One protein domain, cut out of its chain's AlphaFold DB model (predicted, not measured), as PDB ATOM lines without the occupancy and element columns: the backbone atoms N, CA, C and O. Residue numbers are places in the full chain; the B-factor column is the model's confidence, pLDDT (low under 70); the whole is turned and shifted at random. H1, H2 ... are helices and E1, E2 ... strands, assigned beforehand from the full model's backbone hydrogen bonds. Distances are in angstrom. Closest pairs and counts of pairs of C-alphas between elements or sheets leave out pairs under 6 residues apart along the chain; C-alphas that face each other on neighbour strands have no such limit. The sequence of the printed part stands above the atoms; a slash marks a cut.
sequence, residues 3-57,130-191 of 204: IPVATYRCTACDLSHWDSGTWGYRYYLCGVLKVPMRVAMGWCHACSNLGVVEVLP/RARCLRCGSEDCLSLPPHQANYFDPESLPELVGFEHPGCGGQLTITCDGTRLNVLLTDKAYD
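Overview. This is residues 3 to 57 and 130 to 191 of the 204 residues of an uncharacterized protein of Pseudomonas xanthomarina DSM 18231 (UniProt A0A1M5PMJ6). Three small sheets are strung along the longest axis: an antiparallel sheet of four strands, E2 - E1 - E9 - E8, at one end, the antiparallel sheet E6 - E5 - E7 in the middle, and the mixed sheet E4 - E3 - E11 at the other end. The one short helix, H1, is over the middle sheet, E4 runs on into E5 to join two of the sheets, and the long link of residues 144 to 158 loops out from the middle sheet to the four-stranded one. The printed part has 117 residues, in the order E1 E2 H1 E3 E4 E5 E6 E7 E8 E9 E10 E11; the class is mostly strand, with under half of the residues in named elements. The whole is compact, with a radius of gyration of the C-alphas of 14.8 A, and only just elongated, with spans of 45 by 30 by 21 A.

Along the chain. In the four-stranded sheet, E1 is residues 7 to 10, beginning at C-alpha 7 (-44.634, -43.199, -4.605), E2 is 16 to 18, E8 is 159 to 164, 13.4 A long, and E9 is 171 to 175, 13.3 A. H1 is residues 19 to 22. E5, residues 38 to 44, is 16.5 A long and begins at C-alpha 38 (-47.121, -25.324, -13.223); E6, 49 to 55, is 17.3 A, and E7 is 141 to 143. E3 is residues 26 to 30, 13.1 A, and E4 is 33 to 36. E10 is residues 180 to 182, and E11, 188 to 190, ends at C-alpha 190 (-39.199, -23.479, -21.379).

Arrangement. From edge strand E2 to edge strand E8 the strands' lines turn by 67 degrees. E1 and E9 are antiparallel, with N 7 and O 175 2.8 A apart. E1 and E2 form a hairpin, with N 8 and O 17 at 2.8 A; E8 and E9 form another, with N 161 and O 172 at 2.9 A. The closest C-alphas of E2 and E6, His 17 and Leu 50, are 6.7 A apart. E5 and E6 form a hairpin, with N 42 and O 51 at 2.9 A, and E7 is antiparallel to E5, with N 43 and O 142 at 2.8 A. H1 is on this sheet at a height of 6.5 A, only just over E5, on which 3 of its 4 C-alphas fall; the closest C-alphas of H1 and E6, Thr 22 and Val 52, are 5.9 A apart. H1 is too short for any O i to N i+4 pair; its one O i to N i+3 pair is within hydrogen-bond range. E4 runs on into E5 at 57 degrees across one residue. E3 and E4 form a hairpin, with N 28 and O 35 at 2.8 A, while E3 and E11 are parallel, with N 29 and O 190 at 2.8 A. E10 pairs with no named strand; its residues 180 to 181 pair antiparallel with residues 3 to 4.

Size, cuts and confidence. The two C-alphas farthest apart, those of Ala 12 and Val 32, are 47.1 A apart. Residues 58 to 129 are not printed, and C-alphas 57 and 130 are 11.2 A apart across that cut. The link from E7 to E8 is long. The mean pLDDT of the printed part is 93.5, with residue 154 under 70.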
ATOM      1  N   ILE A   3     -35.154 -35.047   0.956       89.94
ATOM      2  CA  ILE A   3     -36.575 -34.699   0.790       89.94
ATOM      3  C   ILE A   3     -37.400 -35.997   0.678       89.94
ATOM      4  O   ILE A   3     -36.979 -36.886  -0.068       89.94
ATOM      5  N   PRO A   4     -38.512 -36.153   1.425       91.31
ATOM      6  CA  PRO A   4     -39.403 -37.310   1.287       91.31
ATOM      7  C   PRO A   4     -40.076 -37.332  -0.091       91.31
ATOM      8  O   PRO A   4     -40.433 -36.272  -0.596       91.31
ATOM      9  N   VAL A   5     -40.253 -38.519  -0.677       92.88
ATOM     10  CA  VAL A   5     -40.976 -38.716  -1.950       92.88
ATOM     11  C   VAL A   5     -42.325 -39.375  -1.736       92.88
ATOM     12  O   VAL A   5     -42.486 -40.211  -0.845       92.88
ATOM     13  N   ALA A   6     -43.264 -39.047  -2.614       94.00
ATOM     14  CA  ALA A   6     -44.468 -39.830  -2.798       94.00
ATOM     15  C   ALA A   6     -44.236 -40.867  -3.904       94.00
ATOM     16  O   ALA A   6     -43.663 -40.573  -4.959       94.00
ATOM     17  N   THR A   7     -44.696 -42.088  -3.660       95.06
ATOM     18  CA  THR A   7     -44.634 -43.199  -4.605       95.06
ATOM     19  C   THR A   7     -46.028 -43.470  -5.151       95.06
ATOM     20  O   THR A   7     -46.948 -43.770  -4.395       95.06
ATOM     21  N   TYR A   8     -46.165 -43.397  -6.472       96.44
ATOM     22  CA  TYR A   8     -47.353 -43.819  -7.200       96.44
ATOM     23  C   TYR A   8     -47.223 -45.282  -7.578       96.44
ATOM     24  O   TYR A   8     -46.175 -45.684  -8.089       96.44
ATOM     25  N   ARG A   9     -48.282 -46.061  -7.374       96.75
ATOM     26  CA  ARG A   9     -48.335 -47.475  -7.772       96.75
ATOM     27  C   ARG A   9     -49.641 -47.797  -8.478       96.75
ATOM     28  O   ARG A   9     -50.625 -47.084  -8.315       96.75
ATOM     29  N   CYS A  10     -49.655 -48.869  -9.261       97.69
ATOM     30  CA  CYS A  10     -50.890 -49.426  -9.808       97.69
ATOM     31  C   CYS A  10     -51.341 -50.638  -8.985       97.69
ATOM     32  O   CYS A  10     -50.523 -51.454  -8.573       97.69
ATOM     33  N   THR A  11     -52.648 -50.803  -8.782       97.81
ATOM     34  CA  THR A  11     -53.201 -51.966  -8.067       97.81
ATOM     35  C   THR A  11     -53.188 -53.268  -8.876       97.81
ATOM     36  O   THR A  11     -53.463 -54.320  -8.307       97.81
ATOM     37  N   ALA A  12     -52.926 -53.217 -10.188       97.25
ATOM     38  CA  ALA A  12     -53.049 -54.372 -11.087       97.25
ATOM     39  C   ALA A  12     -51.781 -54.696 -11.899       97.25
ATOM     40  O   ALA A  12     -51.776 -55.665 -12.656       97.25
ATOM     41  N   CYS A  13     -50.708 -53.910 -11.780       96.69
ATOM     42  CA  CYS A  13     -49.411 -54.217 -12.391       96.69
ATOM     43  C   CYS A  13     -48.257 -53.607 -11.583       96.69
ATOM     44  O   CYS A  13     -48.482 -52.800 -10.685       96.69
ATOM     45  N   ASP A  14     -47.017 -53.930 -11.956       96.50
ATOM     46  CA  ASP A  14     -45.799 -53.502 -11.247       96.50
ATOM     47  C   ASP A  14     -45.380 -52.044 -11.522       96.50
ATOM     48  O   ASP A  14     -44.224 -51.662 -11.316       96.50
ATOM     49  N   LEU A  15     -46.294 -51.202 -12.018       96.12
ATOM     50  CA  LEU A  15     -46.003 -49.788 -12.222       96.12
ATOM     51  C   LEU A  15     -45.699 -49.121 -10.874       96.12
ATOM     52  O   LEU A  15     -46.504 -49.173  -9.945       96.12
ATOM     53  N   SER A  16     -44.545 -48.460 -10.807       95.19
ATOM     54  CA  SER A  16     -44.088 -47.676  -9.664       95.19
ATOM     55  C   SER A  16     -43.348 -46.435 -10.159       95.19
ATOM     56  O   SER A  16     -42.482 -46.532 -11.034       95.19
ATOM     57  N   HIS A  17     -43.693 -45.263  -9.632       95.56
ATOM     58  CA  HIS A  17     -43.063 -44.001 -10.017       95.56
ATOM     59  C   HIS A  17     -42.989 -43.031  -8.841       95.56
ATOM     60  O   HIS A  17     -43.889 -43.003  -8.009       95.56
ATOM     61  N   TRP A  18     -41.946 -42.207  -8.781       94.94
ATOM     62  CA  TRP A  18     -41.812 -41.174  -7.752       94.94
ATOM     63  C   TRP A  18     -42.269 -39.809  -8.255       94.94
ATOM     64  O   TRP A  18     -42.084 -39.469  -9.422       94.94
ATOM     65  N   ASP A  19     -42.795 -38.992  -7.350       94.06
ATOM     66  CA  ASP A  19     -43.180 -37.608  -7.632       94.06
ATOM     67  C   ASP A  19     -41.980 -36.666  -7.833       94.06
ATOM     68  O   ASP A  19     -42.166 -35.522  -8.245       94.06
ATOM     69  N   SER A  20     -40.751 -37.130  -7.577       92.06
ATOM     70  CA  SER A  20     -39.535 -36.307  -7.577       92.06
ATOM     71  C   SER A  20     -39.265 -35.582  -8.895       92.06
ATOM     72  O   SER A  20     -38.617 -34.534  -8.916       92.06
ATOM     73  N   GLY A  21     -39.822 -36.083 -10.000       89.94
ATOM     74  CA  GLY A  21     -39.811 -35.391 -11.283       89.94
ATOM     75  C   GLY A  21     -40.526 -34.036 -11.250       89.94
ATOM     76  O   GLY A  21     -40.169 -33.155 -12.031       89.94
ATOM     77  N   THR A  22     -41.507 -33.832 -10.368       92.12
ATOM     78  CA  THR A  22     -42.243 -32.563 -10.218       92.12
ATOM     79  C   THR A  22     -41.450 -31.506  -9.455       92.12
ATOM     80  O   THR A  22     -41.754 -30.319  -9.548       92.12
ATOM     81  N   TRP A  23     -40.385 -31.899  -8.755       91.88
ATOM     82  CA  TRP A  23     -39.600 -30.989  -7.930       91.88
ATOM     83  C   TRP A  23     -38.731 -30.048  -8.768       91.88
ATOM     84  O   TRP A  23     -38.418 -30.325  -9.930       91.88
ATOM     85  N   GLY A  24     -38.327 -28.929  -8.167       90.69
ATOM     86  CA  GLY A  24     -37.514 -27.891  -8.806       90.69
ATOM     87  C   GLY A  24     -38.341 -26.802  -9.485       90.69
ATOM     88  O   GLY A  24     -39.549 -26.941  -9.681       90.69
ATOM     89  N   TYR A  25     -37.678 -25.701  -9.830       92.12
ATOM     90  CA  TYR A  25     -38.332 -24.543 -10.425       92.12
ATOM     91  C   TYR A  25     -38.389 -24.683 -11.943       92.12
ATOM     92  O   TYR A  25     -37.398 -24.996 -12.605       92.12
ATOM     93  N   ARG A  26     -39.571 -24.444 -12.504       95.31
ATOM     94  CA  ARG A  26     -39.804 -24.434 -13.948       95.31
ATOM     95  C   ARG A  26     -40.446 -23.117 -14.320       95.31
ATOM     96  O   ARG A  26     -41.309 -22.625 -13.592       95.31
ATOM     97  N   TYR A  27     -40.030 -22.548 -15.438       96.50
ATOM     98  CA  TYR A  27     -40.557 -21.274 -15.902       96.50
ATOM     99  C   TYR A  27     -40.619 -21.221 -17.418       96.50
ATOM    100  O   TYR A  27     -39.750 -21.758 -18.103       96.50
ATOM    101  N   TYR A  28     -41.623 -20.516 -17.917       96.62
ATOM    102  CA  TYR A  28     -41.659 -20.044 -19.287       96.62
ATOM    103  C   TYR A  28     -40.810 -18.780 -19.423       96.62
ATOM    104  O   TYR A  28     -40.800 -17.926 -18.528       96.62
ATOM    105  N   LEU A  29     -40.120 -18.644 -20.550       95.12
ATOM    106  CA  LEU A  29     -39.413 -17.433 -20.941       95.12
ATOM    107  C   LEU A  29     -40.307 -16.577 -21.841       95.12
ATOM    108  O   LEU A  29     -40.642 -16.963 -22.956       95.12
ATOM    109  N   CYS A  30     -40.660 -15.387 -21.355       91.19
ATOM    110  CA  CYS A  30     -41.375 -14.361 -22.109       91.19
ATOM    111  C   CYS A  30     -40.455 -13.142 -22.265       91.19
ATOM    112  O   CYS A  30     -40.445 -12.224 -21.439       91.19
ATOM    113  N   GLY A  31     -39.592 -13.176 -23.284       88.38
ATOM    114  CA  GLY A  31     -38.495 -12.216 -23.424       88.38
ATOM    115  C   GLY A  31     -37.519 -12.317 -22.247       88.38
ATOM    116  O   GLY A  31     -36.878 -13.346 -22.058       88.38
ATOM    117  N   VAL A  32     -37.418 -11.255 -21.442       87.12
ATOM    118  CA  VAL A  32     -36.578 -11.220 -20.224       87.12
ATOM    119  C   VAL A  32     -37.308 -11.694 -18.964       87.12
ATOM    120  O   VAL A  32     -36.695 -11.823 -17.905       87.12
ATOM    121  N   LEU A  33     -38.622 -11.919 -19.050       90.31
ATOM    122  CA  LEU A  33     -39.442 -12.311 -17.910       90.31
ATOM    123  C   LEU A  33     -39.450 -13.831 -17.752       90.31
ATOM    124  O   LEU A  33     -39.671 -14.567 -18.717       90.31
ATOM    125  N   LYS A  34     -39.262 -14.288 -16.510       94.00
ATOM    126  CA  LYS A  34     -39.501 -15.673 -16.099       94.00
ATOM    127  C   LYS A  34     -40.887 -15.763 -15.494       94.00
ATOM    128  O   LYS A  34     -41.187 -15.056 -14.537       94.00
ATOM    129  N   VAL A  35     -41.709 -16.637 -16.050       94.38
ATOM    130  CA  VAL A  35     -43.092 -16.815 -15.619       94.38
ATOM    131  C   VAL A  35     -43.264 -18.244 -15.103       94.38
ATOM    132  O   VAL A  35     -42.906 -19.169 -15.832       94.38
ATOM    133  N   PRO A  36     -43.764 -18.471 -13.873       95.06
ATOM    134  CA  PRO A  36     -43.827 -19.809 -13.290       95.06
ATOM    135  C   PRO A  36     -44.607 -20.804 -14.155       95.06
ATOM    136  O   PRO A  36     -45.742 -20.548 -14.568       95.06
ATOM    137  N   MET A  37     -44.000 -21.967 -14.391       96.44
ATOM    138  CA  MET A  37     -44.626 -23.102 -15.056       96.44
ATOM    139  C   MET A  37     -45.171 -24.061 -14.004       96.44
ATOM    140  O   MET A  37     -44.427 -24.594 -13.177       96.44
ATOM    141  N   ARG A  38     -46.480 -24.311 -14.059       95.88
ATOM    142  CA  ARG A  38     -47.121 -25.324 -13.223       95.88
ATOM    143  C   ARG A  38     -46.970 -26.690 -13.874       95.88
ATOM    144  O   ARG A  38     -47.092 -26.834 -15.088       95.88
ATOM    145  N   VAL A  39     -46.729 -27.687 -13.037       96.31
ATOM    146  CA  VAL A  39     -46.618 -29.083 -13.446       96.31
ATOM    147  C   VAL A  39     -47.360 -29.967 -12.466       96.31
ATOM    148  O   VAL A  39     -47.547 -29.595 -11.307       96.31
ATOM    149  N   ALA A  40     -47.754 -31.140 -12.929       96.19
ATOM    150  CA  ALA A  40     -48.325 -32.190 -12.108       96.19
ATOM    151  C   ALA A  40     -47.758 -33.542 -12.534       96.19
ATOM    152  O   ALA A  40     -47.139 -33.681 -13.593       96.19
ATOM    153  N   MET A  41     -47.996 -34.552 -11.705       97.12
ATOM    154  CA  MET A  41     -47.903 -35.926 -12.169       97.12
ATOM    155  C   MET A  41     -49.023 -36.203 -13.169       97.12
ATOM    156  O   MET A  41     -50.148 -35.724 -13.020       97.12
ATOM    157  N   GLY A  42     -48.704 -36.966 -14.204       97.12
ATOM    158  CA  GLY A  42     -49.627 -37.293 -15.277       97.12
ATOM    159  C   GLY A  42     -49.216 -38.545 -16.027       97.12
ATOM    160  O   GLY A  42     -48.085 -39.021 -15.913       97.12
ATOM    161  N   TRP A  43     -50.145 -39.073 -16.811       97.62
ATOM    162  CA  TRP A  43     -49.897 -40.155 -17.748       97.62
ATOM    163  C   TRP A  43     -49.538 -39.585 -19.118       97.62
ATOM    164  O   TRP A  43     -50.246 -38.725 -19.637       97.62
ATOM    165  N   CYS A  44     -48.461 -40.072 -19.732       97.75
ATOM    166  CA  CYS A  44     -48.137 -39.759 -21.122       97.75
ATOM    167  C   CYS A  44     -48.275 -41.017 -21.977       97.75
ATOM    168  O   CYS A  44     -47.546 -41.988 -21.769       97.75
ATOM    169  N   HIS A  45     -49.154 -40.982 -22.979       96.94
ATOM    170  CA  HIS A  45     -49.407 -42.126 -23.858       96.94
ATOM    171  C   HIS A  45     -48.189 -42.465 -24.724       96.94
ATOM    172  O   HIS A  45     -47.819 -43.633 -24.832       96.94
ATOM    173  N   ALA A  46     -47.485 -41.450 -25.235       97.12
ATOM    174  CA  ALA A  46     -46.257 -41.652 -26.006       97.12
ATOM    175  C   ALA A  46     -45.131 -42.301 -25.179       97.12
ATOM    176  O   ALA A  46     -44.385 -43.129 -25.695       97.12
ATOM    177  N   CYS A  47     -45.012 -41.955 -23.891       96.50
ATOM    178  CA  CYS A  47     -44.068 -42.623 -22.988       96.50
ATOM    179  C   CYS A  47     -44.595 -43.966 -22.464       96.50
ATOM    180  O   CYS A  47     -43.807 -44.734 -21.915       96.50
ATOM    181  N   SER A  48     -45.908 -44.204 -22.563       95.56
ATOM    182  CA  SER A  48     -46.623 -45.301 -21.899       95.56
ATOM    183  C   SER A  48     -46.250 -45.420 -20.417       95.56
ATOM    184  O   SER A  48     -45.973 -46.507 -19.912       95.56
ATOM    185  N   ASN A  49     -46.151 -44.277 -19.733       96.31
ATOM    186  CA  ASN A  49     -45.714 -44.217 -18.343       96.31
ATOM    187  C   ASN A  49     -46.224 -42.950 -17.644       96.31
ATOM    188  O   ASN A  49     -46.588 -41.962 -18.293       96.31
ATOM    189  N   LEU A  50     -46.176 -42.970 -16.311       96.81
ATOM    190  CA  LEU A  50     -46.269 -41.768 -15.498       96.81
ATOM    191  C   LEU A  50     -45.051 -40.872 -15.720       96.81
ATOM    192  O   LEU A  50     -43.924 -41.324 -15.948       96.81
ATOM    193  N   GLY A  51     -45.292 -39.574 -15.640       95.88
ATOM    194  CA  GLY A  51     -44.261 -38.565 -15.717       95.88
ATOM    195  C   GLY A  51     -44.798 -37.191 -15.365       95.88
ATOM    196  O   GLY A  51     -45.938 -37.021 -14.937       95.88
ATOM    197  N   VAL A  52     -43.941 -36.200 -15.554       96.88
ATOM    198  CA  VAL A  52     -44.267 -34.806 -15.275       96.88
ATOM    199  C   VAL A  52     -44.943 -34.226 -16.501       96.88
ATOM    200  O   VAL A  52     -44.364 -34.229 -17.593       96.88
ATOM    201  N   VAL A  53     -46.153 -33.727 -16.309       97.75
ATOM    202  CA  VAL A  53     -46.923 -33.054 -17.347       97.75
ATOM    203  C   VAL A  53     -47.113 -31.598 -16.969       97.75
ATOM    204  O   VAL A  53     -47.229 -31.234 -15.797       97.75
ATOM    205  N   GLU A  54     -47.099 -30.757 -17.982       97.88
ATOM    206  CA  GLU A  54     -47.457 -29.357 -17.870       97.88
ATOM    207  C   GLU A  54     -48.920 -29.185 -17.443       97.88
ATOM    208  O   GLU A  54     -49.794 -29.947 -17.850       97.88
ATOM    209  N   VAL A  55     -49.190 -28.158 -16.638       96.75
ATOM    210  CA  VAL A  55     -50.551 -27.743 -16.285       96.75
ATOM    211  C   VAL A  55     -50.737 -26.305 -16.743       96.75
ATOM    212  O   VAL A  55     -50.185 -25.374 -16.149       96.75
ATOM    213  N   LEU A  56     -51.505 -26.125 -17.815       96.81
ATOM    214  CA  LEU A  56     -51.794 -24.802 -18.359       96.81
ATOM    215  C   LEU A  56     -52.758 -24.035 -17.436       96.81
ATOM    216  O   LEU A  56     -53.623 -24.646 -16.806       96.81
ATOM    217  N   PRO A  57     -52.605 -22.707 -17.307       96.25
ATOM    218  CA  PRO A  57     -53.562 -21.887 -16.584       96.25
ATOM    219  C   PRO A  57     -54.861 -21.723 -17.385       96.25
ATOM    220  O   PRO A  57     -54.840 -21.508 -18.596       96.25
ATOM    221  N   ARG A 130     -51.200 -27.818 -26.861       96.44
ATOM    222  CA  ARG A 130     -51.712 -28.322 -25.582       96.44
ATOM    223  C   ARG A 130     -50.568 -28.498 -24.578       96.44
ATOM    224  O   ARG A 130     -49.392 -28.306 -24.904       96.44
ATOM    225  N   ALA A 131     -50.945 -28.860 -23.352       97.00
ATOM    226  CA  ALA A 131     -50.014 -29.251 -22.305       97.00
ATOM    227  C   ALA A 131     -49.097 -30.386 -22.782       97.00
ATOM    228  O   ALA A 131     -49.567 -31.335 -23.411       97.00
ATOM    229  N   ARG A 132     -47.803 -30.298 -22.468       97.69
ATOM    230  CA  ARG A 132     -46.792 -31.277 -22.879       97.69
ATOM    231  C   ARG A 132     -46.303 -32.158 -21.735       97.69
ATOM    232  O   ARG A 132     -46.179 -31.742 -20.582       97.69
ATOM    233  N   CYS A 133     -45.894 -33.371 -22.089       97.62
ATOM    234  CA  CYS A 133     -45.029 -34.191 -21.256       97.62
ATOM    235  C   CYS A 133     -43.619 -33.590 -21.222       97.62
ATOM    236  O   CYS A 133     -42.958 -33.482 -22.253       97.62
ATOM    237  N   LEU A 134     -43.098 -33.297 -20.031       95.75
ATOM    238  CA  LEU A 134     -41.781 -32.662 -19.884       95.75
ATOM    239  C   LEU A 134     -40.598 -33.612 -20.105       95.75
ATOM    240  O   LEU A 134     -39.442 -33.208 -19.976       95.75
ATOM    241  N   ARG A 135     -40.874 -34.883 -20.412       94.69
ATOM    242  CA  ARG A 135     -39.858 -35.874 -20.780       94.69
ATOM    243  C   ARG A 135     -39.689 -35.995 -22.293       94.69
ATOM    244  O   ARG A 135     -38.557 -36.028 -22.757       94.69
ATOM    245  N   CYS A 136     -40.788 -36.115 -23.039       96.12
ATOM    246  CA  CYS A 136     -40.752 -36.397 -24.480       96.12
ATOM    247  C   CYS A 136     -41.328 -35.277 -25.359       96.12
ATOM    248  O   CYS A 136     -41.235 -35.370 -26.577       96.12
ATOM    249  N   GLY A 137     -41.947 -34.250 -24.773       96.56
ATOM    250  CA  GLY A 137     -42.580 -33.148 -25.499       96.56
ATOM    251  C   GLY A 137     -43.940 -33.474 -26.123       96.56
ATOM    252  O   GLY A 137     -44.547 -32.584 -26.710       96.56
ATOM    253  N   SER A 138     -44.440 -34.711 -25.999       97.38
ATOM    254  CA  SER A 138     -45.758 -35.095 -26.526       97.38
ATOM    255  C   SER A 138     -46.887 -34.307 -25.859       97.38
ATOM    256  O   SER A 138     -46.865 -34.113 -24.647       97.38
ATOM    257  N   GLU A 139     -47.885 -33.920 -26.652       97.62
ATOM    258  CA  GLU A 139     -49.142 -33.300 -26.200       97.62
ATOM    259  C   GLU A 139     -50.206 -34.340 -25.803       97.62
ATOM    260  O   GLU A 139     -51.252 -34.000 -25.251       97.62
ATOM    261  N   ASP A 140     -49.940 -35.621 -26.079       97.06
ATOM    262  CA  ASP A 140     -50.810 -36.740 -25.721       97.06
ATOM    263  C   ASP A 140     -50.524 -37.207 -24.285       97.06
ATOM    264  O   ASP A 140     -49.884 -38.238 -24.018       97.06
ATOM    265  N   CYS A 141     -50.917 -36.352 -23.342       96.31
ATOM    266  CA  CYS A 141     -50.780 -36.591 -21.917       96.31
ATOM    267  C   CYS A 141     -51.974 -36.061 -21.117       96.31
ATOM    268  O   CYS A 141     -52.640 -35.104 -21.510       96.31
ATOM    269  N   LEU A 142     -52.216 -36.693 -19.972       95.69
ATOM    270  CA  LEU A 142     -53.294 -36.379 -19.044       95.69
ATOM    271  C   LEU A 142     -52.692 -36.105 -17.669       95.69
ATOM    272  O   LEU A 142     -51.941 -36.930 -17.148       95.69
ATOM    273  N   SER A 143     -53.024 -34.967 -17.064       96.00
ATOM    274  CA  SER A 143     -52.716 -34.724 -15.655       96.00
ATOM    275  C   SER A 143     -53.557 -35.637 -14.774       96.00
ATOM    276  O   SER A 143     -54.748 -35.824 -15.029       96.00
ATOM    277  N   LEU A 144     -52.950 -36.166 -13.713       96.44
ATOM    278  CA  LEU A 144     -53.713 -36.825 -12.662       96.44
ATOM    279  C   LEU A 144     -54.656 -35.802 -12.003       96.44
ATOM    280  O   LEU A 144     -54.306 -34.618 -11.924       96.44
ATOM    281  N   PRO A 145     -55.838 -36.230 -11.526       94.12
ATOM    282  CA  PRO A 145     -56.716 -35.363 -10.747       94.12
ATOM    283  C   PRO A 145     -55.987 -34.838  -9.498       94.12
ATOM    284  O   PRO A 145     -55.032 -35.476  -9.041       94.12
ATOM    285  N   PRO A 146     -56.405 -33.696  -8.925       90.19
ATOM    286  CA  PRO A 146     -55.803 -33.170  -7.705       90.19
ATOM    287  C   PRO A 146     -55.819 -34.198  -6.569       90.19
ATOM    288  O   PRO A 146     -56.851 -34.784  -6.262       90.19
ATOM    289  N   HIS A 147     -54.669 -34.397  -5.934       91.19
ATOM    290  CA  HIS A 147     -54.481 -35.292  -4.794       91.19
ATOM    291  C   HIS A 147     -53.379 -34.723  -3.895       91.19
ATOM    292  O   HIS A 147     -52.613 -33.848  -4.309       91.19
ATOM    293  N   GLN A 148     -53.303 -35.195  -2.655       85.06
ATOM    294  CA  GLN A 148     -52.279 -34.775  -1.703       85.06
ATOM    295  C   GLN A 148     -51.574 -36.000  -1.145       85.06
ATOM    296  O   GLN A 148     -52.206 -37.009  -0.861       85.06
ATOM    297  N   ALA A 149     -50.257 -35.900  -0.990       84.88
ATOM    298  CA  ALA A 149     -49.476 -36.902  -0.288       84.88
ATOM    299  C   ALA A 149     -49.151 -36.382   1.113       84.88
ATOM    300  O   ALA A 149     -48.698 -35.242   1.270       84.88
ATOM    301  N   ASN A 150     -49.341 -37.215   2.131       84.56
ATOM    302  CA  ASN A 150     -48.926 -36.879   3.484       84.56
ATOM    303  C   ASN A 150     -47.444 -37.228   3.696       84.56
ATOM    304  O   ASN A 150     -47.101 -38.265   4.253       84.56
ATOM    305  N   TYR A 151     -46.552 -36.329   3.269       84.19
ATOM    306  CA  TYR A 151     -45.095 -36.510   3.368       84.19
ATOM    307  C   TYR A 151     -44.552 -36.642   4.802       84.19
ATOM    308  O   TYR A 151     -43.375 -36.965   4.981       84.19
ATOM    309  N   PHE A 152     -45.369 -36.345   5.815       81.19
ATOM    310  CA  PHE A 152     -44.974 -36.370   7.223       81.19
ATOM    311  C   PHE A 152     -45.482 -37.602   7.973       81.19
ATOM    312  O   PHE A 152     -45.104 -37.782   9.129       81.19
ATOM    313  N   ASP A 153     -46.289 -38.445   7.326       81.69
ATOM    314  CA  ASP A 153     -46.805 -39.680   7.904       81.69
ATOM    315  C   ASP A 153     -46.120 -40.908   7.273       81.69
ATOM    316  O   ASP A 153     -46.478 -41.324   6.164       81.69
ATOM    317  N   PRO A 154     -45.110 -41.488   7.948       68.94
ATOM    318  CA  PRO A 154     -44.375 -42.642   7.436       68.94
ATOM    319  C   PRO A 154     -45.203 -43.935   7.436       68.94
ATOM    320  O   PRO A 154     -44.774 -44.915   6.830       68.94
ATOM    321  N   GLU A 155     -46.359 -43.954   8.104       77.25
ATOM    322  CA  GLU A 155     -47.274 -45.100   8.158       77.25
ATOM    323  C   GLU A 155     -48.500 -44.896   7.252       77.25
ATOM    324  O   GLU A 155     -49.478 -45.644   7.342       77.25
ATOM    325  N   SER A 156     -48.444 -43.908   6.348       81.62
ATOM    326  CA  SER A 156     -49.539 -43.612   5.425       81.62
ATOM    327  C   SER A 156     -49.909 -44.830   4.570       81.62
ATOM    328  O   SER A 156     -49.089 -45.413   3.852       81.62
ATOM    329  N   LEU A 157     -51.181 -45.221   4.648       87.88
ATOM    330  CA  LEU A 157     -51.738 -46.260   3.790       87.88
ATOM    331  C   LEU A 157     -51.874 -45.745   2.348       87.88
ATOM    332  O   LEU A 157     -52.048 -44.544   2.142       87.88
ATOM    333  N   PRO A 158     -51.839 -46.637   1.340       92.38
ATOM    334  CA  PRO A 158     -52.129 -46.255  -0.036       92.38
ATOM    335  C   PRO A 158     -53.501 -45.617  -0.193       92.38
ATOM    336  O   PRO A 158     -54.525 -46.255   0.048       92.38
ATOM    337  N   GLU A 159     -53.505 -44.377  -0.671       94.38
ATOM    338  CA  GLU A 159     -54.718 -43.651  -1.027       94.38
ATOM    339  C   GLU A 159     -54.945 -43.728  -2.533       94.38
ATOM    340  O   GLU A 159     -54.006 -43.653  -3.327       94.38
ATOM    341  N   LEU A 160     -56.203 -43.895  -2.942       95.62
ATOM    342  CA  LEU A 160     -56.579 -43.902  -4.352       95.62
ATOM    343  C   LEU A 160     -56.503 -42.481  -4.914       95.62
ATOM    344  O   LEU A 160     -57.114 -41.563  -4.377       95.62
ATOM    345  N   VAL A 161     -55.823 -42.325  -6.048       95.31
ATOM    346  CA  VAL A 161     -55.736 -41.041  -6.762       95.31
ATOM    347  C   VAL A 161     -57.026 -40.746  -7.540       95.31
ATOM    348  O   VAL A 161     -57.300 -39.599  -7.868       95.31
ATOM    349  N   GLY A 162     -57.832 -41.770  -7.844       95.81
ATOM    350  CA  GLY A 162     -59.018 -41.628  -8.697       95.81
ATOM    351  C   GLY A 162     -58.678 -41.578 -10.190       95.81
ATOM    352  O   GLY A 162     -59.363 -40.915 -10.964       95.81
ATOM    353  N   PHE A 163     -57.601 -42.257 -10.592       96.62
ATOM    354  CA  PHE A 163     -57.173 -42.374 -11.983       96.62
ATOM    355  C   PHE A 163     -56.989 -43.847 -12.350       96.62
ATOM    356  O   PHE A 163     -56.230 -44.569 -11.697       96.62
ATOM    357  N   GLU A 164     -57.667 -44.282 -13.410       97.38
ATOM    358  CA  GLU A 164     -57.545 -45.634 -13.948       97.38
ATOM    359  C   GLU A 164     -56.321 -45.730 -14.866       97.38
ATOM    360  O   GLU A 164     -56.141 -44.927 -15.781       97.38
ATOM    361  N   HIS A 165     -55.460 -46.713 -14.618       96.31
ATOM    362  CA  HIS A 165     -54.249 -46.949 -15.386       96.31
ATOM    363  C   HIS A 165     -54.595 -47.454 -16.800       96.31
ATOM    364  O   HIS A 165     -55.063 -48.591 -16.933       96.31
ATOM    365  N   PRO A 166     -54.287 -46.695 -17.874       94.38
ATOM    366  CA  PRO A 166     -54.756 -47.015 -19.224       94.38
ATOM    367  C   PRO A 166     -54.252 -48.353 -19.780       94.38
ATOM    368  O   PRO A 166     -54.845 -48.892 -20.707       94.38
ATOM    369  N   GLY A 167     -53.146 -48.884 -19.246       91.19
ATOM    370  CA  GLY A 167     -52.556 -50.136 -19.720       91.19
ATOM    371  C   GLY A 167     -53.155 -51.410 -19.116       91.19
ATOM    372  O   GLY A 167     -53.068 -52.460 -19.743       91.19
ATOM    373  N   CYS A 168     -53.729 -51.356 -17.907       95.69
ATOM    374  CA  CYS A 168     -54.226 -52.565 -17.227       95.69
ATOM    375  C   CYS A 168     -55.579 -52.412 -16.517       95.69
ATOM    376  O   CYS A 168     -56.056 -53.386 -15.941       95.69
ATOM    377  N   GLY A 169     -56.184 -51.220 -16.513       96.06
ATOM    378  CA  GLY A 169     -57.458 -50.951 -15.832       96.06
ATOM    379  C   GLY A 169     -57.373 -50.901 -14.300       96.06
ATOM    380  O   GLY A 169     -58.378 -50.699 -13.622       96.06
ATOM    381  N   GLY A 170     -56.183 -51.090 -13.717       97.12
ATOM    382  CA  GLY A 170     -55.966 -50.935 -12.278       97.12
ATOM    383  C   GLY A 170     -56.068 -49.478 -11.835       97.12
ATOM    384  O   GLY A 170     -55.908 -48.563 -12.634       97.12
ATOM    385  N   GLN A 171     -56.281 -49.240 -10.547       97.69
ATOM    386  CA  GLN A 171     -56.322 -47.885 -10.002       97.69
ATOM    387  C   GLN A 171     -54.917 -47.424  -9.617       97.69
ATOM    388  O   GLN A 171     -54.093 -48.230  -9.173       97.69
ATOM    389  N   LEU A 172     -54.635 -46.133  -9.782       97.62
ATOM    390  CA  LEU A 172     -53.419 -45.538  -9.240       97.62
ATOM    391  C   LEU A 172     -53.597 -45.198  -7.762       97.62
ATOM    392  O   LEU A 172     -54.596 -44.593  -7.362       97.62
ATOM    393  N   THR A 173     -52.599 -45.560  -6.965       96.81
ATOM    394  CA  THR A 173     -52.472 -45.181  -5.560       96.81
ATOM    395  C   THR A 173     -51.273 -44.272  -5.349       96.81
ATOM    396  O   THR A 173     -50.341 -44.278  -6.153       96.81
ATOM    397  N   ILE A 174     -51.292 -43.513  -4.259       95.56
ATOM    398  CA  ILE A 174     -50.174 -42.704  -3.780       95.56
ATOM    399  C   ILE A 174     -49.872 -43.049  -2.315       95.56
ATOM    400  O   ILE A 174     -50.787 -43.205  -1.508       95.56
ATOM    401  N   THR A 175     -48.590 -43.187  -1.973       94.25
ATOM    402  CA  THR A 175     -48.106 -43.396  -0.593       94.25
ATOM    403  C   THR A 175     -46.831 -42.624  -0.316       94.25
ATOM    404  O   THR A 175     -46.004 -42.459  -1.210       94.25
ATOM    405  N   CYS A 176     -46.601 -42.260   0.945       91.31
ATOM    406  CA  CYS A 176     -45.285 -41.842   1.427       91.31
ATOM    407  C   CYS A 176     -44.682 -42.977   2.261       91.31
ATOM    408  O   CYS A 176     -44.966 -43.106   3.444       91.31
ATOM    409  N   ASP A 177     -43.836 -43.808   1.652       85.38
ATOM    410  CA  ASP A 177     -43.254 -45.009   2.281       85.38
ATOM    411  C   ASP A 177     -41.970 -44.720   3.085       85.38
ATOM    412  O   ASP A 177     -41.116 -45.585   3.270       85.38
ATOM    413  N   GLY A 178     -41.796 -43.472   3.527       87.00
ATOM    414  CA  GLY A 178     -40.596 -43.014   4.228       87.00
ATOM    415  C   GLY A 178     -39.352 -42.879   3.341       87.00
ATOM    416  O   GLY A 178     -38.306 -42.449   3.838       87.00
ATOM    417  N   THR A 179     -39.439 -43.189   2.042       90.00
ATOM    418  CA  THR A 179     -38.330 -43.000   1.100       90.00
ATOM    419  C   THR A 179     -37.952 -41.523   1.013       90.00
ATOM    420  O   THR A 179     -38.803 -40.639   0.894       90.00
ATOM    421  N   ARG A 180     -36.646 -41.238   1.052       92.31
ATOM    422  CA  ARG A 180     -36.106 -39.882   0.915       92.31
ATOM    423  C   ARG A 180     -35.001 -39.861  -0.119       92.31
ATOM    424  O   ARG A 180     -34.131 -40.729  -0.121       92.31
ATOM    425  N   LEU A 181     -34.997 -38.831  -0.951       91.06
ATOM    426  CA  LEU A 181     -33.972 -38.639  -1.968       91.06
ATOM    427  C   LEU A 181     -33.068 -37.466  -1.596       91.06
ATOM    428  O   LEU A 181     -33.537 -36.420  -1.142       91.06
ATOM    429  N   ASN A 182     -31.760 -37.628  -1.816       91.81
ATOM    430  CA  ASN A 182     -30.832 -36.504  -1.799       91.81
ATOM    431  C   ASN A 182     -30.778 -35.890  -3.197       91.81
ATOM    432  O   ASN A 182     -30.129 -36.437  -4.085       91.81
ATOM    433  N   VAL A 183     -31.488 -34.780  -3.391       86.00
ATOM    434  CA  VAL A 183     -31.652 -34.159  -4.713       86.00
ATOM    435  C   VAL A 183     -31.101 -32.738  -4.706       86.00
ATOM    436  O   VAL A 183     -31.233 -32.004  -3.720       86.00
ATOM    437  N   LEU A 184     -30.482 -32.362  -5.825       88.00
ATOM    438  CA  LEU A 184     -30.193 -30.979  -6.176       88.00
ATOM    439  C   LEU A 184     -31.340 -30.466  -7.048       88.00
ATOM    440  O   LEU A 184     -31.557 -30.971  -8.148       88.00
ATOM    441  N   LEU A 185     -32.094 -29.491  -6.544       88.25
ATOM    442  CA  LEU A 185     -33.169 -28.874  -7.314       88.25
ATOM    443  C   LEU A 185     -32.556 -28.000  -8.410       88.25
ATOM    444  O   LEU A 185     -31.732 -27.135  -8.126       88.25
ATOM    445  N   THR A 186     -32.955 -28.249  -9.654       87.81
ATOM    446  CA  THR A 186     -32.489 -27.498 -10.823       87.81
ATOM    447  C   THR A 186     -33.592 -26.612 -11.365       87.81
ATOM    448  O   THR A 186     -34.750 -27.032 -11.436       87.81
ATOM    449  N   ASP A 187     -33.196 -25.447 -11.849       91.31
ATOM    450  CA  ASP A 187     -34.037 -24.569 -12.645       91.31
ATOM    451  C   ASP A 187     -34.131 -25.087 -14.083       91.31
ATOM    452  O   ASP A 187     -33.120 -25.449 -14.684       91.31
ATOM    453  N   LYS A 188     -35.339 -25.105 -14.652       93.38
ATOM    454  CA  LYS A 188     -35.562 -25.441 -16.065       93.38
ATOM    455  C   LYS A 188     -36.383 -24.359 -16.752       93.38
ATOM    456  O   LYS A 188     -37.440 -23.966 -16.259       93.38
ATOM    457  N   ALA A 189     -35.889 -23.914 -17.899       94.94
ATOM    458  CA  ALA A 189     -36.512 -22.889 -18.719       94.94
ATOM    459  C   ALA A 189     -37.221 -23.524 -19.914       94.94
ATOM    460  O   ALA A 189     -36.658 -24.405 -20.562       94.94
ATOM    461  N   TYR A 190     -38.420 -23.050 -20.224       96.06
ATOM    462  CA  TYR A 190     -39.199 -23.479 -21.379       96.06
ATOM    463  C   TYR A 190     -39.589 -22.263 -22.215       96.06
ATOM    464  O   TYR A 190     -39.725 -21.158 -21.685       96.06
ATOM    465  N   ASP A 191     -39.749 -22.441 -23.520       95.69
ATOM    466  CA  ASP A 191     -40.405 -21.436 -24.353       95.69
ATOM    467  C   ASP A 191     -41.922 -21.414 -24.089       95.69
ATOM    468  O   ASP A 191     -42.452 -22.231 -23.332       95.69
TER     469      ASP A 191